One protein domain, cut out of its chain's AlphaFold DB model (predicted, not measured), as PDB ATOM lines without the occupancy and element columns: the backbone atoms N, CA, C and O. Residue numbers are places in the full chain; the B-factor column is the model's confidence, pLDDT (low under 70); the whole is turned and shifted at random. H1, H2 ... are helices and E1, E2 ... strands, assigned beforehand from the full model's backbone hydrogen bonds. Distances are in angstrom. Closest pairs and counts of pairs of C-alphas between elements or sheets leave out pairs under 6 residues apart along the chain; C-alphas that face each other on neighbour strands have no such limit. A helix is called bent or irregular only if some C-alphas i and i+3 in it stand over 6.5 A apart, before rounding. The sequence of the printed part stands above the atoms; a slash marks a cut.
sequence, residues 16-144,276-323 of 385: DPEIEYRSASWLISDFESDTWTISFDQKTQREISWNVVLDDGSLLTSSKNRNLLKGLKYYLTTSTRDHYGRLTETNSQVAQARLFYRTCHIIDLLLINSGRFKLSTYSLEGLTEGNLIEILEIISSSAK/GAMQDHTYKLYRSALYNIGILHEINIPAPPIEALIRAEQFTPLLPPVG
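AT A GLANCE: This is residues 16 to 144 and 276 to 323 of the 385 residues of an uncharacterized protein of Pseudomonas aeruginosa (UniProt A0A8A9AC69). Two long helices, H3 and H7, cross as an X in the middle of a helical body, with H2 packed on both. H6 and H8 lie along H7 at one end of the body, and a small two-strand hairpin, E1 and E2, lies at the opposite end. The printed part has 177 residues, with eight named helices and two strands in the order H1 E1 E2 H2 H3 H4 H5 H6 H7 H8; the class is mostly helix and the sheet E1 - E2 is antiparallel. It is compact, with a radius of gyration of the C-alphas of 16.1 A and spans of 44 by 39 by 29 A.

IN THESE COORDINATES: Find C-alpha 35 at (114.588, 202.915, 100.147), where E1, residues 35 to 38, begins; E2 holds residues 46 to 49. H3, residues 93 to 112, runs 28.0 A from C-alpha 93 at (117.671, 213.638, 81.687). H7, residues 280 to 299, runs 31.4 A and is neither bent nor irregular, but only just: C-alphas 293 and 296 are 6.0 A apart. H2, residues 63 to 78, covers 22.7 A and is irregular, with C-alphas 64 and 67 8.0 A apart. H6 is residues 129 to 140, 16.4 A. H8, residues 306 to 314, covers 12.6 A and ends at C-alpha 314 (145.965, 210.383, 86.173). The short helices are H1, residues 17 to 20, H4, 114 to 117, and H5, 119 to 122.

HOW THE PARTS SIT: Look first at the hairpin E1 and E2: N 36 and O 48 are 2.7 A apart, N 48 and O 36 2.8 A, within hydrogen-bond range. Both strands are apart from H3 and H7. The hub is H7, touching five helices. It touches H3 about perpendicular at 78 degrees, closest at the C-alphas of Thr 103 and Ala 289, 6.1 A. With residues 292 to 296 alone it touches H2, closest at C-alphas 75 and 293, 5.7 A. H7 and H8 form a helical hairpin at a shallow tilt of 13 degrees, C-alphas 291 and 309 being closest at 5.9 A. H6 touches H8, the same way at 30 degrees, and its C-alpha 129 is 4.3 A from C-alpha 308, the closest pair. H1 only just touches H7, and H5 only just touches H2, with 3 pairs of C-alphas within 8 A each. H4 is close to H3 but not clearly touching, C-alphas 110 and 117 being closest at 7.4 A. In H3, H6 and H8 every O i to N i+4 pair is within hydrogen-bond range, against 10 of 12 in H2 and 8 of 16 in H7; H1, H4 and H5 are too short for one.

THE WHOLE: The C-alphas of Ser 63 and Gly 323, the two farthest apart, are 49.9 A apart. Residues 145 to 275 are not printed; C-alphas 144 and 276 are 8.8 A apart across the cut. The links H1 to E1, E2 to H2 and H2 to H3 are long. The model's confidence is under 70 at residues 82 to 91 and 321 to 323.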
ATOM      1  N   ASP A  16     124.087 225.886 102.012       81.38
ATOM      2  CA  ASP A  16     125.108 225.001 102.563       81.38
ATOM      3  C   ASP A  16     125.253 223.777 101.636       81.38
ATOM      4  O   ASP A  16     124.235 223.114 101.383       81.38
ATOM      5  N   PRO A  17     126.464 223.464 101.131       81.44
ATOM      6  CA  PRO A  17     126.697 222.296 100.288       81.44
ATOM      7  C   PRO A  17     126.153 220.995 100.895       81.44
ATOM      8  O   PRO A  17     125.619 220.159 100.165       81.44
ATOM      9  N   GLU A  18     126.179 220.838 102.227       84.44
ATOM     10  CA  GLU A  18     125.616 219.651 102.885       84.44
ATOM     11  C   GLU A  18     124.100 219.537 102.650       84.44
ATOM     12  O   GLU A  18     123.573 218.448 102.408       84.44
ATOM     13  N   ILE A  19     123.374 220.654 102.697       84.69
ATOM     14  CA  ILE A  19     121.930 220.683 102.437       84.69
ATOM     15  C   ILE A  19     121.674 220.520 100.941       84.69
ATOM     16  O   ILE A  19     120.768 219.793 100.527       84.69
ATOM     17  N   GLU A  20     122.481 221.184 100.120       83.44
ATOM     18  CA  GLU A  20     122.305 221.207  98.679       83.44
ATOM     19  C   GLU A  20     122.469 219.814  98.059       83.44
ATOM     20  O   GLU A  20     121.660 219.402  97.216       83.44
ATOM     21  N   TYR A  21     123.478 219.060  98.503       88.69
ATOM     22  CA  TYR A  21     123.838 217.758  97.940       88.69
ATOM     23  C   TYR A  21     122.882 216.630  98.327       88.69
ATOM     24  O   TYR A  21     122.930 215.558  97.726       88.69
ATOM     25  N   ARG A  22     121.959 216.865  99.264       90.06
ATOM     26  CA  ARG A  22     120.874 215.921  99.585       90.06
ATOM     27  C   ARG A  22     119.793 215.865  98.506       90.06
ATOM     28  O   ARG A  22     118.983 214.946  98.507       90.06
ATOM     29  N   SER A  23     119.760 216.845  97.603       85.38
ATOM     30  CA  SER A  23     118.724 216.971  96.576       85.38
ATOM     31  C   SER A  23     119.246 216.660  95.171       85.38
ATOM     32  O   SER A  23     120.368 217.024  94.813       85.38
ATOM     33  N   ALA A  24     118.404 216.005  94.367       88.00
ATOM     34  CA  ALA A  24     118.597 215.773  92.937       88.00
ATOM     35  C   ALA A  24     117.220 215.724  92.251       88.00
ATOM     36  O   ALA A  24     116.273 215.221  92.856       88.00
ATOM     37  N   SER A  25     117.079 216.214  91.014       86.06
ATOM     38  CA  SER A  25     115.773 216.246  90.323       86.06
ATOM     39  C   SER A  25     115.120 214.879  90.132       86.06
ATOM     40  O   SER A  25     113.895 214.778  90.069       86.06
ATOM     41  N   TRP A  26     115.935 213.830  90.032       89.94
ATOM     42  CA  TRP A  26     115.486 212.460  89.825       89.94
ATOM     43  C   TRP A  26     115.153 211.721  91.127       89.94
ATOM     44  O   TRP A  26     114.613 210.615  91.062       89.94
ATOM     45  N   LEU A  27     115.473 212.284  92.298       92.38
ATOM     46  CA  LEU A  27     115.210 211.683  93.606       92.38
ATOM     47  C   LEU A  27     113.856 212.177  94.139       92.38
ATOM     48  O   LEU A  27     113.705 213.350  94.468       92.38
ATOM     49  N   ILE A  28     112.867 211.282  94.208       92.25
ATOM     50  CA  ILE A  28     111.495 211.611  94.639       92.25
ATOM     51  C   ILE A  28     111.335 211.434  96.151       92.25
ATOM     52  O   ILE A  28     110.670 212.227  96.814       92.25
ATOM     53  N   SER A  29     111.895 210.353  96.686       93.56
ATOM     54  CA  SER A  29     111.851 210.042  98.116       93.56
ATOM     55  C   SER A  29     112.779 210.939  98.931       93.56
ATOM     56  O   SER A  29     113.719 211.522  98.398       93.56
ATOM     57  N   ASP A  30     112.592 210.939 100.249       94.25
ATOM     58  CA  ASP A  30     113.517 211.605 101.163       94.25
ATOM     59  C   ASP A  30     114.935 211.003 101.111       94.25
ATOM     60  O   ASP A  30     115.117 209.788 100.974       94.25
ATOM     61  N   PHE A  31     115.946 211.862 101.255       94.12
ATOM     62  CA  PHE A  31     117.355 211.471 101.211       94.12
ATOM     63  C   PHE A  31     117.724 210.484 102.327       94.12
ATOM     64  O   PHE A  31     118.482 209.536 102.098       94.12
ATOM     65  N   GLU A  32     117.173 210.647 103.532       94.50
ATOM     66  CA  GLU A  32     117.487 209.783 104.673       94.50
ATOM     67  C   GLU A  32     116.782 208.421 104.586       94.50
ATOM     68  O   GLU A  32     117.228 207.481 105.234       94.50
ATOM     69  N   SER A  33     115.781 208.258 103.710       95.56
ATOM     70  CA  SER A  33     115.059 206.991 103.524       95.56
ATOM     71  C   SER A  33     115.982 205.814 103.172       95.56
ATOM     72  O   SER A  33     116.886 205.937 102.339       95.56
ATOM     73  N   ASP A  34     115.723 204.648 103.763       95.25
ATOM     74  CA  ASP A  34     116.437 203.392 103.473       95.25
ATOM     75  C   ASP A  34     116.121 202.842 102.077       95.25
ATOM     76  O   ASP A  34     116.916 202.106 101.488       95.25
ATOM     77  N   THR A  35     114.973 203.226 101.523       95.75
ATOM     78  CA  THR A  35     114.588 202.915 100.147       95.75
ATOM     79  C   THR A  35     114.308 204.210  99.406       95.75
ATOM     80  O   THR A  35     113.489 205.026  99.834       95.75
ATOM     81  N   TRP A  36     115.003 204.399  98.291       96.31
ATOM     82  CA  TRP A  36     114.839 205.543  97.417       96.31
ATOM     83  C   TRP A  36     113.904 205.238  96.259       96.31
ATOM     84  O   TRP A  36     114.081 204.239  95.566       96.31
ATOM     85  N   THR A  37     112.970 206.147  96.005       95.25
ATOM     86  CA  THR A  37     112.156 206.162  94.789       95.25
ATOM     87  C   THR A  37     112.751 207.185  93.837       95.25
ATOM     88  O   THR A  37     112.877 208.363  94.177       95.25
ATOM     89  N   ILE A  38     113.116 206.736  92.639       93.44
ATOM     90  CA  ILE A  38     113.777 207.555  91.623       93.44
ATOM     91  C   ILE A  38     112.964 207.605  90.329       93.44
ATOM     92  O   ILE A  38     112.304 206.630  89.960       93.44
ATOM     93  N   SER A  39     113.040 208.722  89.608       90.94
ATOM     94  CA  SER A  39     112.473 208.864  88.267       90.94
ATOM     95  C   SER A  39     113.220 209.913  87.453       90.94
ATOM     96  O   SER A  39     113.292 211.071  87.843       90.94
ATOM     97  N   PHE A  40     113.737 209.520  86.289       86.00
ATOM     98  CA  PHE A  40     114.403 210.448  85.368       86.00
ATOM     99  C   PHE A  40     113.441 211.090  84.364       86.00
ATOM    100  O   PHE A  40     113.755 212.141  83.825       86.00
ATOM    101  N   ASP A  41     112.292 210.465  84.098       82.56
ATOM    102  CA  ASP A  41     111.312 210.895  83.091       82.56
ATOM    103  C   ASP A  41     109.944 211.259  83.693       82.56
ATOM    104  O   ASP A  41     108.987 211.488  82.951       82.56
ATOM    105  N   GLN A  42     109.841 211.271  85.029       72.69
ATOM    106  CA  GLN A  42     108.628 211.480  85.838       72.69
ATOM    107  C   GLN A  42     107.482 210.484  85.576       72.69
ATOM    108  O   GLN A  42     106.438 210.561  86.221       72.69
ATOM    109  N   LYS A  43     107.661 209.528  84.659       77.50
ATOM    110  CA  LYS A  43     106.646 208.544  84.254       77.50
ATOM    111  C   LYS A  43     106.956 207.167  84.807       77.50
ATOM    112  O   LYS A  43     106.053 206.435  85.199       77.50
ATOM    113  N   THR A  44     108.234 206.806  84.822       84.44
ATOM    114  CA  THR A  44     108.706 205.522  85.324       84.44
ATOM    115  C   THR A  44     109.401 205.734  86.657       84.44
ATOM    116  O   THR A  44     110.399 206.448  86.757       84.44
ATOM    117  N   GLN A  45     108.847 205.123  87.700       89.56
ATOM    118  CA  GLN A  45     109.453 205.107  89.021       89.56
ATOM    119  C   GLN A  45     110.183 203.786  89.227       89.56
ATOM    120  O   GLN A  45     109.711 202.722  88.818       89.56
ATOM    121  N   ARG A  46     111.362 203.861  89.835       90.50
ATOM    122  CA  ARG A  46     112.142 202.694  90.247       90.50
ATOM    123  C   ARG A  46     112.533 202.851  91.701       90.50
ATOM    124  O   ARG A  46     112.798 203.959  92.153       90.50
ATOM    125  N   GLU A  47     112.600 201.730  92.397       92.81
ATOM    126  CA  GLU A  47     113.026 201.687  93.788       92.81
ATOM    127  C   GLU A  47     114.462 201.189  93.890       92.81
ATOM    128  O   GLU A  47     114.863 200.271  93.171       92.81
ATOM    129  N   ILE A  48     115.218 201.786  94.803       93.69
ATOM    130  CA  ILE A  48     116.575 201.400  95.167       93.69
ATOM    131  C   ILE A  48     116.601 201.221  96.672       93.69
ATOM    132  O   ILE A  48     116.334 202.160  97.410       93.69
ATOM    133  N   SER A  49     116.939 200.024  97.135       94.19
ATOM    134  CA  SER A  49     117.062 199.761  98.568       94.19
ATOM    135  C   SER A  49     118.523 199.786  98.997       94.19
ATOM    136  O   SER A  49     119.334 199.036  98.449       94.19
ATOM    137  N   TRP A  50     118.819 200.606 100.005       95.88
ATOM    138  CA  TRP A  50     120.110 200.684 100.688       95.88
ATOM    139  C   TRP A  50     120.304 199.569 101.723       95.88
ATOM    140  O   TRP A  50     121.382 199.472 102.302       95.88
ATOM    141  N   ASN A  51     119.305 198.705 101.940       94.75
ATOM    142  CA  ASN A  51     119.381 197.531 102.818       94.75
ATOM    143  C   ASN A  51     120.240 196.414 102.199       94.75
ATOM    144  O   ASN A  51     119.757 195.325 101.899       94.75
ATOM    145  N   VAL A  52     121.515 196.714 101.968       94.81
ATOM    146  CA  VAL A  52     122.530 195.788 101.461       94.81
ATOM    147  C   VAL A  52     123.285 195.186 102.643       94.81
ATOM    148  O   VAL A  52     123.673 195.916 103.555       94.81
ATOM    149  N   VAL A  53     123.491 193.869 102.632       94.38
ATOM    150  CA  VAL A  53     124.300 193.170 103.639       94.38
ATOM    151  C   VAL A  53     125.779 193.302 103.267       94.38
ATOM    152  O   VAL A  53     126.159 193.050 102.124       94.38
ATOM    153  N   LEU A  54     126.606 193.735 104.217       93.50
ATOM    154  CA  LEU A  54     128.058 193.839 104.062       93.50
ATOM    155  C   LEU A  54     128.764 192.528 104.448       93.50
ATOM    156  O   LEU A  54     128.151 191.577 104.929       93.50
ATOM    157  N   ASP A  55     130.079 192.492 104.254       90.81
ATOM    158  CA  ASP A  55     130.947 191.337 104.507       90.81
ATOM    159  C   ASP A  55     130.931 190.830 105.958       90.81
ATOM    160  O   ASP A  55     131.112 189.639 106.204       90.81
ATOM    161  N   ASP A  56     130.679 191.721 106.915       91.00
ATOM    162  CA  ASP A  56     130.576 191.411 108.341       91.00
ATOM    163  C   ASP A  56     129.157 190.985 108.775       91.00
ATOM    164  O   ASP A  56     128.893 190.816 109.968       91.00
ATOM    165  N   GLY A  57     128.233 190.838 107.820       92.38
ATOM    166  CA  GLY A  57     126.829 190.498 108.048       92.38
ATOM    167  C   GLY A  57     125.961 191.670 108.517       92.38
ATOM    168  O   GLY A  57     124.756 191.494 108.707       92.38
ATOM    169  N   SER A  58     126.529 192.865 108.704       94.38
ATOM    170  CA  SER A  58     125.760 194.055 109.071       94.38
ATOM    171  C   SER A  58     125.056 194.668 107.857       94.38
ATOM    172  O   SER A  58     125.515 194.562 106.720       94.38
ATOM    173  N   LEU A  59     123.923 195.335 108.087       95.81
ATOM    174  CA  LEU A  59     123.236 196.091 107.040       95.81
ATOM    175  C   LEU A  59     123.924 197.439 106.817       95.81
ATOM    176  O   LEU A  59     124.301 198.118 107.776       95.81
ATOM    177  N   LEU A  60     124.013 197.883 105.567       96.00
ATOM    178  CA  LEU A  60     124.506 199.214 105.212       96.00
ATOM    179  C   LEU A  60     123.666 200.339 105.857       96.00
ATOM    180  O   LEU A  60     124.206 201.388 106.191       96.00
ATOM    181  N   THR A  61     122.380 200.095 106.115       96.00
ATOM    182  CA  THR A  61     121.460 200.994 106.842       96.00
ATOM    183  C   THR A  61     121.603 200.954 108.363       96.00
ATOM    184  O   THR A  61     121.002 201.763 109.068       96.00
ATOM    185  N   SER A  62     122.427 200.053 108.906       95.12
ATOM    186  CA  SER A  62     122.677 200.007 110.346       95.12
ATOM    187  C   SER A  62     123.461 201.231 110.828       95.12
ATOM    188  O   SER A  62     124.280 201.810 110.112       95.12
ATOM    189  N   SER A  63     123.263 201.599 112.097       93.38
ATOM    190  CA  SER A  63     123.939 202.741 112.725       93.38
ATOM    191  C   SER A  63     125.468 202.648 112.674       93.38
ATOM    192  O   SER A  63     126.133 203.678 112.565       93.38
ATOM    193  N   LYS A  64     126.021 201.426 112.690       94.31
ATOM    194  CA  LYS A  64     127.457 201.155 112.540       94.31
ATOM    195  C   LYS A  64     128.009 201.704 111.220       94.31
ATOM    196  O   LYS A  64     129.088 202.283 111.205       94.31
ATOM    197  N   ASN A  65     127.249 201.572 110.134       95.38
ATOM    198  CA  ASN A  65     127.685 201.910 108.778       95.38
ATOM    199  C   ASN A  65     127.225 203.305 108.330       95.38
ATOM    200  O   ASN A  65     127.261 203.621 107.142       95.38
ATOM    201  N   ARG A  66     126.810 204.169 109.268       94.44
ATOM    202  CA  ARG A  66     126.226 205.485 108.963       94.44
ATOM    203  C   ARG A  66     127.122 206.361 108.085       94.44
ATOM    204  O   ARG A  66     126.611 207.029 107.189       94.44
ATOM    205  N   ASN A  67     128.433 206.361 108.329       94.50
ATOM    206  CA  ASN A  67     129.384 207.159 107.548       94.50
ATOM    207  C   ASN A  67     129.497 206.645 106.110       94.50
ATOM    208  O   ASN A  67     129.405 207.435 105.173       94.50
ATOM    209  N   LEU A  68     129.610 205.326 105.934       96.62
ATOM    210  CA  LEU A  68     129.623 204.687 104.620       96.62
ATOM    211  C   LEU A  68     128.319 204.950 103.857       96.62
ATOM    212  O   LEU A  68     128.367 205.386 102.710       96.62
ATOM    213  N   LEU A  69     127.160 204.743 104.491       97.06
ATOM    214  CA  LEU A  69     125.854 204.992 103.875       97.06
ATOM    215  C   LEU A  69     125.716 206.443 103.421       97.06
ATOM    216  O   LEU A  69     125.341 206.691 102.275       97.06
ATOM    217  N   LYS A  70     126.031 207.402 104.300       95.69
ATOM    218  CA  LYS A  70     126.002 208.824 103.948       95.69
ATOM    219  C   LYS A  70     126.938 209.112 102.780       95.69
ATOM    220  O   LYS A  70     126.494 209.711 101.807       95.69
ATOM    221  N   GLY A  71     128.184 208.642 102.839       96.25
ATOM    222  CA  GLY A  71     129.161 208.821 101.764       96.25
ATOM    223  C   GLY A  71     128.655 208.307 100.418       96.25
ATOM    224  O   GLY A  71     128.708 209.031  99.432       96.25
ATOM    225  N   LEU A  72     128.076 207.104 100.377       97.19
ATOM    226  CA  LEU A  72     127.522 206.528  99.146       97.19
ATOM    227  C   LEU A  72     126.285 207.284  98.635       97.19
ATOM    228  O   LEU A  72     126.158 207.493  97.428       97.19
ATOM    229  N   LYS A  73     125.387 207.715  99.532       96.94
ATOM    230  CA  LYS A  73     124.200 208.506  99.174       96.94
ATOM    231  C   LYS A  73     124.588 209.860  98.578       96.94
ATOM    232  O   LYS A  73     124.109 210.197  97.497       96.94
ATOM    233  N   TYR A  74     125.479 210.594  99.245       95.81
ATOM    234  CA  TYR A  74     125.985 211.874  98.752       95.81
ATOM    235  C   TYR A  74     126.772 211.715  97.459       95.81
ATOM    236  O   TYR A  74     126.564 212.484  96.533       95.81
ATOM    237  N   TYR A  75     127.624 210.694  97.355       95.81
ATOM    238  CA  TYR A  75     128.343 210.404  96.118       95.81
ATOM    239  C   TYR A  75     127.380 210.189  94.942       95.81
ATOM    240  O   TYR A  75     127.581 210.729  93.852       95.81
ATOM    241  N   LEU A  76     126.291 209.444  95.157       95.25
ATOM    242  CA  LEU A  76     125.311 209.191  94.110       95.25
ATOM    243  C   LEU A  76     124.584 210.465  93.670       95.25
ATOM    244  O   LEU A  76     124.502 210.722  92.467       95.25
ATOM    245  N   THR A  77     124.102 211.282  94.609       93.12
ATOM    246  CA  THR A  77     123.422 212.540  94.274       93.12
ATOM    247  C   THR A  77     124.372 213.529  93.603       93.12
ATOM    248  O   THR A  77     124.034 214.056  92.541       93.12
ATOM    249  N   THR A  78     125.585 213.724  94.129       89.88
ATOM    250  CA  THR A  78     126.546 214.703  93.592       89.88
ATOM    251  C   THR A  78     127.096 214.316  92.228       89.88
ATOM    252  O   THR A  78     127.239 215.180  91.369       89.88
ATOM    253  N   SER A  79     127.303 213.023  91.965       88.81
ATOM    254  CA  SER A  79     127.831 212.536  90.681       88.81
ATOM    255  C   SER A  79     126.959 212.848  89.457       88.81
ATOM    256  O   SER A  79     127.429 212.747  88.322       88.81
ATOM    257  N   THR A  80     125.688 213.193  89.674       87.12
ATOM    258  CA  THR A  80     124.722 213.514  88.611       87.12
ATOM    259  C   THR A  80     124.517 215.011  88.404       87.12
ATOM    260  O   THR A  80     123.834 215.402  87.455       87.12
ATOM    261  N   ARG A  81     125.098 215.841  89.277       77.44
ATOM    262  CA  ARG A  81     124.942 217.293  89.245       77.44
ATOM    263  C   ARG A  81     125.758 217.903  88.115       77.44
ATOM    264  O   ARG A  81     126.786 217.370  87.705       77.44
ATOM    265  N   ASP A  82     125.285 219.042  87.626       67.00
ATOM    266  CA  ASP A  82     126.082 219.907  86.766       67.00
ATOM    267  C   ASP A  82     126.984 220.806  87.628       67.00
ATOM    268  O   ASP A  82     126.588 221.235  88.716       67.00
ATOM    269  N   HIS A  83     128.182 221.119  87.136       57.00
ATOM    270  CA  HIS A  83     129.147 221.986  87.817       57.00
ATOM    271  C   HIS A  83     128.639 223.434  87.971       57.00
ATOM    272  O   HIS A  83     129.183 224.192  88.768       57.00
ATOM    273  N   TYR A  84     127.584 223.813  87.240       50.12
ATOM    274  CA  TYR A  84     126.992 225.157  87.242       50.12
ATOM    275  C   TYR A  84     125.847 225.367  88.259       50.12
ATOM    276  O   TYR A  84     125.272 226.454  88.314       50.12
ATOM    277  N   GLY A  85     125.541 224.374  89.105       50.19
ATOM    278  CA  GLY A  85     124.592 224.510  90.221       50.19
ATOM    279  C   GLY A  85     123.131 224.146  89.903       50.19
ATOM    280  O   GLY A  85     122.757 223.846  88.772       50.19
ATOM    281  N   ARG A  86     122.283 224.147  90.946       44.88
ATOM    282  CA  ARG A  86     120.890 223.638  90.938       44.88
ATOM    283  C   ARG A  86     119.935 224.353  89.969       44.88
ATOM    284  O   ARG A  86     118.927 223.776  89.571       44.88
ATOM    285  N   LEU A  87     120.208 225.612  89.619       45.38
ATOM    286  CA  LEU A  87     119.270 226.455  88.862       45.38
ATOM    287  C   LEU A  87     119.203 226.125  87.370       45.38
ATOM    288  O   LEU A  87     118.240 226.493  86.700       45.38
ATOM    289  N   THR A  88     120.169 225.365  86.872       45.31
ATOM    290  CA  THR A  88     120.157 224.828  85.522       45.31
ATOM    291  C   THR A  88     120.766 223.444  85.571       45.31
ATOM    292  O   THR A  88     121.970 223.271  85.403       45.31
ATOM    293  N   GLU A  89     119.936 222.426  85.771       53.84
ATOM    294  CA  GLU A  89     120.291 221.090  85.311       53.84
ATOM    295  C   GLU A  89     120.337 221.110  83.773       53.84
ATOM    296  O   GLU A  89     119.419 220.679  83.082       53.84
ATOM    297  N   THR A  90     121.397 221.698  83.220       51.06
ATOM    298  CA  THR A  90     121.609 221.888  81.779       51.06
ATOM    299  C   THR A  90     121.839 220.563  81.058       51.06
ATOM    300  O   THR A  90     121.668 220.462  79.842       51.06
ATOM    301  N   ASN A  91     122.172 219.514  81.812       59.81
ATOM    302  CA  ASN A  91     122.279 218.157  81.313       59.81
ATOM    303  C   ASN A  91     120.900 217.547  81.054       59.81
ATOM    304  O   ASN A  91     120.070 217.438  81.955       59.81
ATOM    305  N   SER A  92     120.700 217.042  79.834       76.69
ATOM    306  CA  SER A  92     119.521 216.233  79.504       76.69
ATOM    307  C   SER A  92     119.305 215.107  80.528       76.69
ATOM    308  O   SER A  92     120.270 214.491  80.989       76.69
ATOM    309  N   GLN A  93     118.045 214.762  80.807       80.62
ATOM    310  CA  GLN A  93     117.671 213.638  81.687       80.62
ATOM    311  C   GLN A  93     118.411 212.336  81.323       80.62
ATOM    312  O   GLN A  93     118.813 211.560  82.187       80.62
ATOM    313  N   VAL A  94     118.667 212.121  80.028       84.38
ATOM    314  CA  VAL A  94     119.432 210.975  79.517       84.38
ATOM    315  C   VAL A  94     120.897 211.012  79.967       84.38
ATOM    316  O   VAL A  94     121.464 209.971  80.303       84.38
ATOM    317  N   ALA A  95     121.532 212.185  79.965       85.12
ATOM    318  CA  ALA A  95     122.911 212.346  80.418       85.12
ATOM    319  C   ALA A  95     123.034 212.108  81.930       85.12
ATOM    320  O   ALA A  95     123.924 211.365  82.348       85.12
ATOM    321  N   GLN A  96     122.098 212.641  82.720       86.88
ATOM    322  CA  GLN A  96     122.044 212.399  84.163       86.88
ATOM    323  C   GLN A  96     121.843 210.916  84.482       86.88
ATOM    324  O   GLN A  96     122.606 210.351  85.259       86.88
ATOM    325  N   ALA A  97     120.902 210.248  83.806       89.44
ATOM    326  CA  ALA A  97     120.687 208.813  83.974       89.44
ATOM    327  C   ALA A  97     121.953 207.998  83.653       89.44
ATOM    328  O   ALA A  97     122.282 207.041  84.348       89.44
ATOM    329  N   ARG A  98     122.719 208.384  82.622       90.19
ATOM    330  CA  ARG A  98     123.996 207.724  82.292       90.19
ATOM    331  C   ARG A  98     125.058 207.920  83.373       90.19
ATOM    332  O   ARG A  98     125.804 206.979  83.633       90.19
ATOM    333  N   LEU A  99     125.165 209.113  83.960       91.06
ATOM    334  CA  LEU A  99     126.060 209.363  85.096       91.06
ATOM    335  C   LEU A  99     125.630 208.529  86.300       91.06
ATOM    336  O   LEU A  99     126.429 207.748  86.800       91.06
ATOM    337  N   PHE A 100     124.344 208.579  86.636       93.44
ATOM    338  CA  PHE A 100     123.739 207.793  87.700       93.44
ATOM    339  C   PHE A 100     124.072 206.300  87.585       93.44
ATOM    340  O   PHE A 100     124.591 205.706  88.525       93.44
ATOM    341  N   TYR A 101     123.853 205.685  86.417       92.75
ATOM    342  CA  TYR A 101     124.154 204.263  86.226       92.75
ATOM    343  C   TYR A 101     125.647 203.950  86.374       92.75
ATOM    344  O   TYR A 101     125.989 202.914  86.936       92.75
ATOM    345  N   ARG A 102     126.540 204.833  85.907       93.81
ATOM    346  CA  ARG A 102     127.992 204.663  86.087       93.81
ATOM    347  C   ARG A 102     128.402 204.756  87.551       93.81
ATOM    348  O   ARG A 102     129.224 203.961  87.990       93.81
ATOM    349  N   THR A 103     127.809 205.677  88.296       95.81
ATOM    350  CA  THR A 103     128.044 205.798  89.732       95.81
ATOM    351  C   THR A 103     127.540 204.559  90.463       95.81
ATOM    352  O   THR A 103     128.287 203.950  91.219       95.81
ATOM    353  N   CYS A 104     126.327 204.096  90.153       95.94
ATOM    354  CA  CYS A 104     125.792 202.844  90.683       95.94
ATOM    355  C   CYS A 104     126.688 201.637  90.382       95.94
ATOM    356  O   CYS A 104     126.854 200.780  91.238       95.94
ATOM    357  N   HIS A 105     127.301 201.566  89.200       95.44
ATOM    358  CA  HIS A 105     128.266 200.516  88.869       95.44
ATOM    359  C   HIS A 105     129.515 200.545  89.757       95.44
ATOM    360  O   HIS A 105     129.989 199.490  90.169       95.44
ATOM    361  N   ILE A 106     130.046 201.735  90.053       96.88
ATOM    362  CA  ILE A 106     131.188 201.894  90.963       96.88
ATOM    363  C   ILE A 106     130.776 201.506  92.386       96.88
ATOM    364  O   ILE A 106     131.494 200.754  93.039       96.88
ATOM    365  N   ILE A 107     129.599 201.946  92.841       97.19
ATOM    366  CA  ILE A 107     129.057 201.575  94.155       97.19
ATOM    367  C   ILE A 107     128.858 200.060  94.252       97.19
ATOM    368  O   ILE A 107     129.298 199.450  95.219       97.19
ATOM    369  N   ASP A 108     128.258 199.426  93.246       96.69
ATOM    370  CA  ASP A 108     128.081 197.975  93.219       96.69
ATOM    371  C   ASP A 108     129.423 197.246  93.273       96.69
ATOM    372  O   ASP A 108     129.556 196.267  94.001       96.69
ATOM    373  N   LEU A 109     130.433 197.729  92.549       96.12
ATOM    374  CA  LEU A 109     131.770 197.145  92.573       96.12
ATOM    375  C   LEU A 109     132.426 197.284  93.956       96.12
ATOM    376  O   LEU A 109     133.042 196.328  94.430       96.12
ATOM    377  N   LEU A 110     132.256 198.429  94.621       96.31
ATOM    378  CA  LEU A 110     132.683 198.636  96.006       96.31
ATOM    379  C   LEU A 110     131.973 197.661  96.957       96.31
ATOM    380  O   LEU A 110     132.636 197.001  97.750       96.31
ATOM    381  N   LEU A 111     130.648 197.520  96.849       95.75
ATOM    382  CA  LEU A 111     129.840 196.651  97.712       95.75
ATOM    383  C   LEU A 111     130.154 195.161  97.506       95.75
ATOM    384  O   LEU A 111     130.336 194.433  98.482       95.75
ATOM    385  N   ILE A 112     130.304 194.717  96.254       94.38
ATOM    386  CA  ILE A 112     130.694 193.339  95.909       94.38
ATOM    387  C   ILE A 112     132.065 192.989  96.499       94.38
ATOM    388  O   ILE A 112     132.285 191.852  96.913       94.38
ATOM    389  N   ASN A 113     132.977 193.961  96.559       94.19
ATOM    390  CA  ASN A 113     134.324 193.800  97.109       94.19
ATOM    391  C   ASN A 113     134.457 194.381  98.528       94.19
ATOM    392  O   ASN A 113     135.573 194.649  98.980       94.19
ATOM    393  N   SER A 114     133.340 194.551  99.244       93.69
ATOM    394  CA  SER A 114     133.284 195.254 100.534       93.69
ATOM    395  C   SER A 114     134.260 194.698 101.568       93.69
ATOM    396  O   SER A 114     134.963 195.482 102.201       93.69
ATOM    397  N   GLY A 115     134.384 193.372 101.677       93.38
ATOM    398  CA  GLY A 115     135.323 192.743 102.610       93.38
ATOM    399  C   GLY A 115     136.792 192.899 102.225       93.38
ATOM    400  O   GLY A 115     137.649 193.069 103.092       93.38
ATOM    401  N   ARG A 116     137.105 192.938 100.924       94.25
ATOM    402  CA  ARG A 116     138.475 193.189 100.453       94.25
ATOM    403  C   ARG A 116     138.887 194.641 100.687       94.25
ATOM    404  O   ARG A 116     140.013 194.889 101.112       94.25
ATOM    405  N   PHE A 117     137.977 195.582 100.444       94.94
ATOM    406  CA  PHE A 117     138.190 197.009 100.700       94.94
ATOM    407  C   PHE A 117     137.923 197.411 102.158       94.94
ATOM    408  O   PHE A 117     138.145 198.563 102.522       94.94
ATOM    409  N   LYS A 118     137.481 196.469 103.004       93.94
ATOM    410  CA  LYS A 118     137.162 196.669 104.424       93.94
ATOM    411  C   LYS A 118     136.216 197.855 104.667       93.94
ATOM    412  O   LYS A 118     136.394 198.620 105.618       93.94
ATOM    413  N   LEU A 119     135.195 197.998 103.818       94.56
ATOM    414  CA  LEU A 119     134.273 199.142 103.851       94.56
ATOM    415  C   LEU A 119     133.487 199.226 105.165       94.56
ATOM    416  O   LEU A 119     133.247 200.320 105.665       94.56
ATOM    417  N   SER A 120     133.145 198.084 105.762       93.06
ATOM    418  CA  SER A 120     132.489 197.994 107.075       93.06
ATOM    419  C   SER A 120     133.356 198.518 108.231       93.06
ATOM    420  O   SER A 120     132.835 198.876 109.288       93.06
ATOM    421  N   THR A 121     134.681 198.575 108.049       92.88
ATOM    422  CA  THR A 121     135.640 199.023 109.074       92.88
ATOM    423  C   THR A 121     136.101 200.460 108.843       92.88
ATOM    424  O   THR A 121     136.099 201.254 109.779       92.88
ATOM    425  N   TYR A 122     136.486 200.802 107.610       94.00
ATOM    426  CA  TYR A 122     137.116 202.089 107.289       94.00
ATOM    427  C   TYR A 122     136.255 203.002 106.405       94.00
ATOM    428  O   TYR A 122     136.697 204.083 106.027       94.00
ATOM    429  N   SER A 123     135.020 202.600 106.074       94.06
ATOM    430  CA  SER A 123     134.150 203.338 105.145       94.06
ATOM    431  C   SER A 123     134.873 203.661 103.820       94.06
ATOM    432  O   SER A 123     135.726 202.892 103.379       94.06
ATOM    433  N   LEU A 124     134.527 204.770 103.154       95.94
ATOM    434  CA  LEU A 124     135.198 205.208 101.921       95.94
ATOM    435  C   LEU A 124     136.590 205.815 102.170       95.94
ATOM    436  O   LEU A 124     137.402 205.855 101.252       95.94
ATOM    437  N   GLU A 125     136.877 206.263 103.393       95.44
ATOM    438  CA  GLU A 125     138.164 206.861 103.777       95.44
ATOM    439  C   GLU A 125     139.323 205.862 103.713       95.44
ATOM    440  O   GLU A 125     140.444 206.223 103.367       95.44
ATOM    441  N   GLY A 126     139.045 204.580 103.963       93.62
ATOM    442  CA  GLY A 126     140.043 203.515 103.855       93.62
ATOM    443  C   GLY A 126     140.477 203.165 102.430       93.62
ATOM    444  O   GLY A 126     141.357 202.320 102.267       93.62
ATOM    445  N   LEU A 127     139.875 203.763 101.396       96.69
ATOM    446  CA  LEU A 127     140.239 203.479 100.010       96.69
ATOM    447  C   LEU A 127     141.584 204.127  99.662       96.69
ATOM    448  O   LEU A 127     141.728 205.346  99.618       96.69
ATOM    449  N   THR A 128     142.570 203.284  99.374       96.31
ATOM    450  CA  THR A 128     143.922 203.705  98.982       96.31
ATOM    451  C   THR A 128     144.033 203.957  97.477       96.31
ATOM    452  O   THR A 128     143.183 203.517  96.700       96.31
ATOM    453  N   GLU A 129     145.132 204.583  97.039       96.62
ATOM    454  CA  GLU A 129     145.481 204.723  95.613       96.62
ATOM    455  C   GLU A 129     145.394 203.378  94.876       96.62
ATOM    456  O   GLU A 129     144.755 203.283  93.830       96.62
ATOM    457  N   GLY A 130     145.966 202.321  95.464       96.25
ATOM    458  CA  GLY A 130     145.931 200.980  94.886       96.25
ATOM    459  C   GLY A 130     144.508 200.448  94.712       96.25
ATOM    460  O   GLY A 130     144.216 199.828  93.696       96.25
ATOM    461  N   ASN A 131     143.596 200.737  95.649       96.75
ATOM    462  CA  ASN A 131     142.196 200.327  95.518       96.75
ATOM    463  C   ASN A 131     141.482 201.096  94.403       96.75
ATOM    464  O   ASN A 131     140.749 200.496  93.624       96.75
ATOM    465  N   LEU A 132     141.698 202.409  94.300       97.38
ATOM    466  CA  LEU A 132     141.082 203.222  93.251       97.38
ATOM    467  C   LEU A 132     141.587 202.830  91.853       97.38
ATOM    468  O   LEU A 132     140.786 202.701  90.927       97.38
ATOM    469  N   ILE A 133     142.893 202.583  91.706       96.50
ATOM    470  CA  ILE A 133     143.486 202.077  90.460       96.50
ATOM    471  C   ILE A 133     142.914 200.702  90.122       96.50
ATOM    472  O   ILE A 133     142.475 200.493  88.994       96.50
ATOM    473  N   GLU A 134     142.819 199.799  91.101       95.56
ATOM    474  CA  GLU A 134     142.228 198.475  90.902       95.56
ATOM    475  C   GLU A 134     140.783 198.562  90.378       95.56
ATOM    476  O   GLU A 134     140.412 197.853  89.442       95.56
ATOM    477  N   ILE A 135     139.960 199.465  90.925       95.81
ATOM    478  CA  ILE A 135     138.591 199.694  90.439       95.81
ATOM    479  C   ILE A 135     138.605 200.095  88.954       95.81
ATOM    480  O   ILE A 135     137.822 199.568  88.156       95.81
ATOM    481  N   LEU A 136     139.507 200.999  88.561       95.19
ATOM    482  CA  LEU A 136     139.660 201.435  87.170       95.19
ATOM    483  C   LEU A 136     140.161 200.311  86.259       95.19
ATOM    484  O   LEU A 136     139.680 200.186  85.128       95.19
ATOM    485  N   GLU A 137     141.076 199.471  86.737       94.19
ATOM    486  CA  GLU A 137     141.562 198.293  86.020       94.19
ATOM    487  C   GLU A 137     140.429 197.296  85.774       94.19
ATOM    488  O   GLU A 137     140.182 196.937  84.618       94.19
ATOM    489  N   ILE A 138     139.661 196.939  86.811       93.31
ATOM    490  CA  ILE A 138     138.498 196.050  86.691       93.31
ATOM    491  C   ILE A 138     137.508 196.620  85.674       93.31
ATOM    492  O   ILE A 138     137.099 195.915  84.749       93.31
ATOM    493  N   ILE A 139     137.163 197.907  85.770       92.00
ATOM    494  CA  ILE A 139     136.243 198.561  84.832       92.00
ATOM    495  C   ILE A 139     136.811 198.608  83.404       92.00
ATOM    496  O   ILE A 139     136.043 198.551  82.441       92.00
ATOM    497  N   SER A 140     138.123 198.687  83.219       91.12
ATOM    498  CA  SER A 140     138.730 198.736  81.883       91.12
ATOM    499  C   SER A 140     138.942 197.361  81.236       91.12
ATOM    500  O   SER A 140     139.007 197.280  80.011       91.12
ATOM    501  N   SER A 141     138.981 196.287  82.030       89.81
ATOM    502  CA  SER A 141     139.398 194.936  81.616       89.81
ATOM    503  C   SER A 141     138.594 194.312  80.466       89.81
ATOM    504  O   SER A 141     139.131 193.524  79.691       89.81
ATOM    505  N   SER A 142     137.316 194.667  80.325       85.19
ATOM    506  CA  SER A 142     136.424 194.130  79.293       85.19
ATOM    507  C   SER A 142     135.428 195.182  78.810       85.19
ATOM    508  O   SER A 142     134.994 196.058  79.565       85.19
ATOM    509  N   ALA A 143     134.995 195.077  77.558       83.06
ATOM    510  CA  ALA A 143     133.889 195.859  77.022       83.06
ATOM    511  C   ALA A 143     132.543 195.521  77.698       83.06
ATOM    512  O   ALA A 143     131.691 196.402  77.825       83.06
ATOM    513  N   LYS A 144     132.358 194.282  78.180       87.75
ATOM    514  CA  LYS A 144     131.107 193.812  78.803       87.75
ATOM    515  C   LYS A 144     131.063 194.210  80.280       87.75
ATOM    516  O   LYS A 144     131.876 193.760  81.085       87.75
ATOM    517  N   GLY A 276     137.434 192.572  73.886       70.94
ATOM    518  CA  GLY A 276     138.621 193.301  74.333       70.94
ATOM    519  C   GLY A 276     138.342 194.257  75.494       70.94
ATOM    520  O   GLY A 276     137.218 194.362  75.989       70.94
ATOM    521  N   ALA A 277     139.377 194.993  75.898       80.25
ATOM    522  CA  ALA A 277     139.279 196.048  76.901       80.25
ATOM    523  C   ALA A 277     138.302 197.172  76.491       80.25
ATOM    524  O   ALA A 277     137.929 197.337  75.326       80.25
ATOM    525  N   MET A 278     137.855 197.939  77.482       86.31
ATOM    526  CA  MET A 278     136.928 199.059  77.318       86.31
ATOM    527  C   MET A 278     137.488 200.129  76.364       86.31
ATOM    528  O   MET A 278     138.686 200.369  76.309       86.31
ATOM    529  N   GLN A 279     136.614 200.827  75.637       84.69
ATOM    530  CA  GLN A 279     137.032 201.953  74.797       84.69
ATOM    531  C   GLN A 279     137.432 203.179  75.633       84.69
ATOM    532  O   GLN A 279     136.769 203.500  76.621       84.69
ATOM    533  N   ASP A 280     138.439 203.928  75.168       86.75
ATOM    534  CA  ASP A 280     138.981 205.127  75.834       86.75
ATOM    535  C   ASP A 280     137.915 206.145  76.261       86.75
ATOM    536  O   ASP A 280     137.880 206.581  77.411       86.75
ATOM    537  N   HIS A 281     136.973 206.462  75.368       87.50
ATOM    538  CA  HIS A 281     135.913 207.419  75.681       87.50
ATOM    539  C   HIS A 281     135.026 206.941  76.846       87.50
ATOM    540  O   HIS A 281     134.616 207.743  77.679       87.50
ATOM    541  N   THR A 282     134.717 205.641  76.921       89.12
ATOM    542  CA  THR A 282     133.895 205.086  78.001       89.12
ATOM    543  C   THR A 282     134.692 205.042  79.300       89.12
ATOM    544  O   THR A 282     134.153 205.373  80.354       89.12
ATOM    545  N   TYR A 283     135.977 204.689  79.218       92.50
ATOM    546  CA  TYR A 283     136.887 204.647  80.357       92.50
ATOM    547  C   TYR A 283     137.000 206.013  81.043       92.50
ATOM    548  O   TYR A 283     136.781 206.104  82.249       92.50
ATOM    549  N   LYS A 284     137.222 207.089  80.279       92.38
ATOM    550  CA  LYS A 284     137.287 208.465  80.808       92.38
ATOM    551  C   LYS A 284     136.040 208.856  81.603       92.38
ATOM    552  O   LYS A 284     136.150 209.521  82.628       92.38
ATOM    553  N   LEU A 285     134.863 208.405  81.164       91.81
ATOM    554  CA  LEU A 285     133.599 208.678  81.852       91.81
ATOM    555  C   LEU A 285     133.492 207.935  83.192       91.81
ATOM    556  O   LEU A 285     132.952 208.491  84.140       91.81
ATOM    557  N   TYR A 286     134.005 206.706  83.290       94.25
ATOM    558  CA  TYR A 286     134.091 205.994  84.573       94.25
ATOM    559  C   TYR A 286     135.165 206.572  85.486       94.25
ATOM    560  O   TYR A 286     134.938 206.678  86.685       94.25
ATOM    561  N   ARG A 287     136.309 206.974  84.928       95.00
ATOM    562  CA  ARG A 287     137.384 207.609  85.688       95.00
ATOM    563  C   ARG A 287     136.924 208.911  86.334       95.00
ATOM    564  O   ARG A 287     137.114 209.090  87.530       95.00
ATOM    565  N   SER A 288     136.240 209.762  85.570       92.31
ATOM    566  CA  SER A 288     135.610 210.974  86.101       92.31
ATOM    567  C   SER A 288     134.543 210.646  87.151       92.31
ATOM    568  O   SER A 288     134.536 211.253  88.218       92.31
ATOM    569  N   ALA A 289     133.696 209.636  86.914       93.62
ATOM    570  CA  ALA A 289     132.708 209.221  87.906       93.62
ATOM    571  C   ALA A 289     133.359 208.747  89.218       93.62
ATOM    572  O   ALA A 289     132.849 209.077  90.282       93.62
ATOM    573  N   LEU A 290     134.480 208.019  89.169       95.94
ATOM    574  CA  LEU A 290     135.218 207.592  90.364       95.94
ATOM    575  C   LEU A 290     135.852 208.783  91.091       95.94
ATOM    576  O   LEU A 290     135.755 208.875  92.312       95.94
ATOM    577  N   TYR A 291     136.453 209.713  90.347       94.44
ATOM    578  CA  TYR A 291     137.055 210.922  90.909       94.44
ATOM    579  C   TYR A 291     136.037 211.782  91.676       94.44
ATOM    580  O   TYR A 291     136.366 212.340  92.720       94.44
ATOM    581  N   ASN A 292     134.770 211.798  91.241       92.31
ATOM    582  CA  ASN A 292     133.689 212.540  91.902       92.31
ATOM    583  C   ASN A 292     133.395 212.095  93.351       92.31
ATOM    584  O   ASN A 292     132.684 212.809  94.056       92.31
ATOM    585  N   ILE A 293     133.952 210.978  93.839       94.62
ATOM    586  CA  ILE A 293     133.936 210.660  95.282       94.62
ATOM    587  C   ILE A 293     134.626 211.777  96.088       94.62
ATOM    588  O   ILE A 293     134.239 212.044  97.222       94.62
ATOM    589  N   GLY A 294     135.593 212.486  95.495       92.94
ATOM    590  CA  GLY A 294     136.293 213.605  96.126       92.94
ATOM    591  C   GLY A 294     135.399 214.774  96.545       92.94
ATOM    592  O   GLY A 294     135.770 215.491  97.467       92.94
ATOM    593  N   ILE A 295     134.200 214.924  95.963       91.25
ATOM    594  CA  ILE A 295     133.224 215.965  96.352       91.25
ATOM    595  C   ILE A 295     132.826 215.833  97.832       91.25
ATOM    596  O   ILE A 295     132.472 216.810  98.483       91.25
ATOM    597  N   LEU A 296     132.930 214.631  98.407       94.00
ATOM    598  CA  LEU A 296     132.661 214.396  99.826       94.00
ATOM    599  C   LEU A 296     133.579 215.208 100.762       94.00
ATOM    600  O   LEU A 296     133.161 215.528 101.877       94.00
ATOM    601  N   HIS A 297     134.777 215.598 100.305       93.69
ATOM    602  CA  HIS A 297     135.676 216.478 101.061       93.69
ATOM    603  C   HIS A 297     135.086 217.879 101.264       93.69
ATOM    604  O   HIS A 297     135.314 218.480 102.309       93.69
ATOM    605  N   GLU A 298     134.272 218.379 100.328       90.25
ATOM    606  CA  GLU A 298     133.643 219.709 100.425       90.25
ATOM    607  C   GLU A 298     132.642 219.803 101.587       90.25
ATOM    608  O   GLU A 298     132.425 220.877 102.144       90.25
ATOM    609  N   ILE A 299     132.066 218.664 101.984       91.44
ATOM    610  CA  ILE A 299     131.073 218.548 103.062       91.44
ATOM    611  C   ILE A 299     131.608 217.801 104.293       91.44
ATOM    612  O   ILE A 299     130.832 217.395 105.155       91.44
ATOM    613  N   ASN A 300     132.930 217.622 104.395       91.56
ATOM    614  CA  ASN A 300     133.606 216.947 105.511       91.56
ATOM    615  C   ASN A 300     133.078 215.526 105.802       91.56
ATOM    616  O   ASN A 300     133.003 215.098 106.958       91.56
ATOM    617  N   ILE A 301     132.700 214.781 104.759       93.50
ATOM    618  CA  ILE A 301     132.326 213.369 104.880       93.50
ATOM    619  C   ILE A 301     133.555 212.491 104.610       93.50
ATOM    620  O   ILE A 301     134.273 212.764 103.651       93.50
ATOM    621  N   PRO A 302     133.785 211.418 105.399       93.31
ATOM    622  CA  PRO A 302     134.909 210.508 105.190       93.31
ATOM    623  C   PRO A 302     134.990 209.991 103.747       93.31
ATOM    624  O   PRO A 302     134.060 209.350 103.249       93.31
ATOM    625  N   ALA A 303     136.115 210.267 103.090       95.00
ATOM    626  CA  ALA A 303     136.354 210.014 101.673       95.00
ATOM    627  C   ALA A 303     137.825 209.637 101.431       95.00
ATOM    628  O   ALA A 303     138.664 209.904 102.294       95.00
ATOM    629  N   PRO A 304     138.162 209.022 100.282       96.69
ATOM    630  CA  PRO A 304     139.532 208.620  99.980       96.69
ATOM    631  C   PRO A 304     140.492 209.823 100.020       96.69
ATOM    632  O   PRO A 304     140.076 210.927  99.648       96.69
ATOM    633  N   PRO A 305     141.772 209.638 100.395       96.19
ATOM    634  CA  PRO A 305     142.755 210.721 100.417       96.19
ATOM    635  C   PRO A 305     142.840 211.466  99.079       96.19
ATOM    636  O   PRO A 305     142.789 210.852  98.009       96.19
ATOM    637  N   ILE A 306     143.004 212.791  99.130       95.25
ATOM    638  CA  ILE A 306     143.031 213.652  97.936       95.25
ATOM    639  C   ILE A 306     144.156 213.225  96.985       95.25
ATOM    640  O   ILE A 306     143.950 213.126  95.775       95.25
ATOM    641  N   GLU A 307     145.328 212.889  97.520       96.00
ATOM    642  CA  GLU A 307     146.471 212.420  96.739       96.00
ATOM    643  C   GLU A 307     146.144 211.122  95.989       96.00
ATOM    644  O   GLU A 307     146.497 210.981  94.818       96.00
ATOM    645  N   ALA A 308     145.421 210.200  96.632       96.12
ATOM    646  CA  ALA A 308     144.994 208.947  96.014       96.12
ATOM    647  C   ALA A 308     143.999 209.191  94.868       96.12
ATOM    648  O   ALA A 308     144.108 208.556  93.817       96.12
ATOM    649  N   LEU A 309     143.069 210.137  95.038       95.81
ATOM    650  CA  LEU A 309     142.112 210.530  93.999       95.81
ATOM    651  C   LEU A 309     142.817 211.144  92.782       95.81
ATOM    652  O   LEU A 309     142.542 210.735  91.655       95.81
ATOM    653  N   ILE A 310     143.768 212.059  92.999       95.06
ATOM    654  CA  ILE A 310     144.558 212.688  91.925       95.06
ATOM    655  C   ILE A 310     145.355 211.632  91.150       95.06
ATOM    656  O   ILE A 310     145.387 211.643  89.917       95.06
ATOM    657  N   ARG A 311     145.989 210.687  91.855       95.88
ATOM    658  CA  ARG A 311     146.734 209.589  91.221       95.88
ATOM    659  C   ARG A 311     145.827 208.686  90.390       95.88
ATOM    660  O   ARG A 311     146.163 208.377  89.246       95.88
ATOM    661  N   ALA A 312     144.664 208.316  90.920       94.88
ATOM    662  CA  ALA A 312     143.679 207.518  90.195       94.88
ATOM    663  C   ALA A 312     143.121 208.253  88.961       94.88
ATOM    664  O   ALA A 312     142.900 207.635  87.921       94.88
ATOM    665  N   GLU A 313     142.939 209.574  89.025       94.00
ATOM    666  CA  GLU A 313     142.508 210.382  87.878       94.00
ATOM    667  C   GLU A 313     143.564 210.426  86.757       94.00
ATOM    668  O   GLU A 313     143.227 210.437  85.569       94.00
ATOM    669  N   GLN A 314     144.847 210.407  87.121       94.00
ATOM    670  CA  GLN A 314     145.965 210.383  86.173       94.00
ATOM    671  C   GLN A 314     146.225 208.990  85.586       94.00
ATOM    672  O   GLN A 314     146.831 208.869  84.517       94.00
ATOM    673  N   PHE A 315     145.748 207.933  86.243       94.25
ATOM    674  CA  PHE A 315     145.908 206.565  85.772       94.25
ATOM    675  C   PHE A 315     145.202 206.348  84.425       94.25
ATOM    676  O   PHE A 315     144.108 206.860  84.168       94.25
ATOM    677  N   THR A 316     145.854 205.598  83.534       91.06
ATOM    678  CA  THR A 316     145.289 205.150  82.256       91.06
ATOM    679  C   THR A 316     145.833 203.749  81.947       91.06
ATOM    680  O   THR A 316     147.045 203.606  81.788       91.06
ATOM    681  N   PRO A 317     144.979 202.714  81.863       89.12
ATOM    682  CA  PRO A 317     145.402 201.354  81.551       89.12
ATOM    683  C   PRO A 317     145.697 201.190  80.053       89.12
ATOM    684  O   PRO A 317     145.479 202.096  79.245       89.12
ATOM    685  N   LEU A 318     146.173 200.008  79.654       85.06
ATOM    686  CA  LEU A 318     146.341 199.659  78.242       85.06
ATOM    687  C   LEU A 318     144.968 199.479  77.580       85.06
ATOM    688  O   LEU A 318     144.317 198.445  77.721       85.06
ATOM    689  N   LEU A 319     144.528 200.506  76.855       83.31
ATOM    690  CA  LEU A 319     143.248 200.527  76.150       83.31
ATOM    691  C   LEU A 319     143.438 200.185  74.665       83.31
ATOM    692  O   LEU A 319     144.480 200.499  74.082       83.31
ATOM    693  N   PRO A 320     142.448 199.543  74.021       75.69
ATOM    694  CA  PRO A 320     142.551 199.198  72.617       75.69
ATOM    695  C   PRO A 320     142.554 200.475  71.764       75.69
ATOM    696  O   PRO A 320     141.846 201.437  72.084       75.69
ATOM    697  N   PRO A 321     143.306 200.489  70.649       69.00
ATOM    698  CA  PRO A 321     143.293 201.617  69.736       69.00
ATOM    699  C   PRO A 321     141.888 201.816  69.160       69.00
ATOM    700  O   PRO A 321     141.123 200.867  68.971       69.00
ATOM    701  N   VAL A 322     141.557 203.068  68.847       64.25
ATOM    702  CA  VAL A 322     140.288 203.426  68.212       64.25
ATOM    703  C   VAL A 322     140.273 202.860  66.788       64.25
ATOM    704  O   VAL A 322     140.810 203.457  65.862       64.25
ATOM    705  N   GLY A 323     139.669 201.687  66.613       56.34
ATOM    706  CA  GLY A 323     139.490 201.032  65.320       56.34
ATOM    707  C   GLY A 323     138.016 200.759  65.051       56.34
ATOM    708  O   GLY A 323     137.344 200.106  65.850       56.34
TER     709      GLY A 323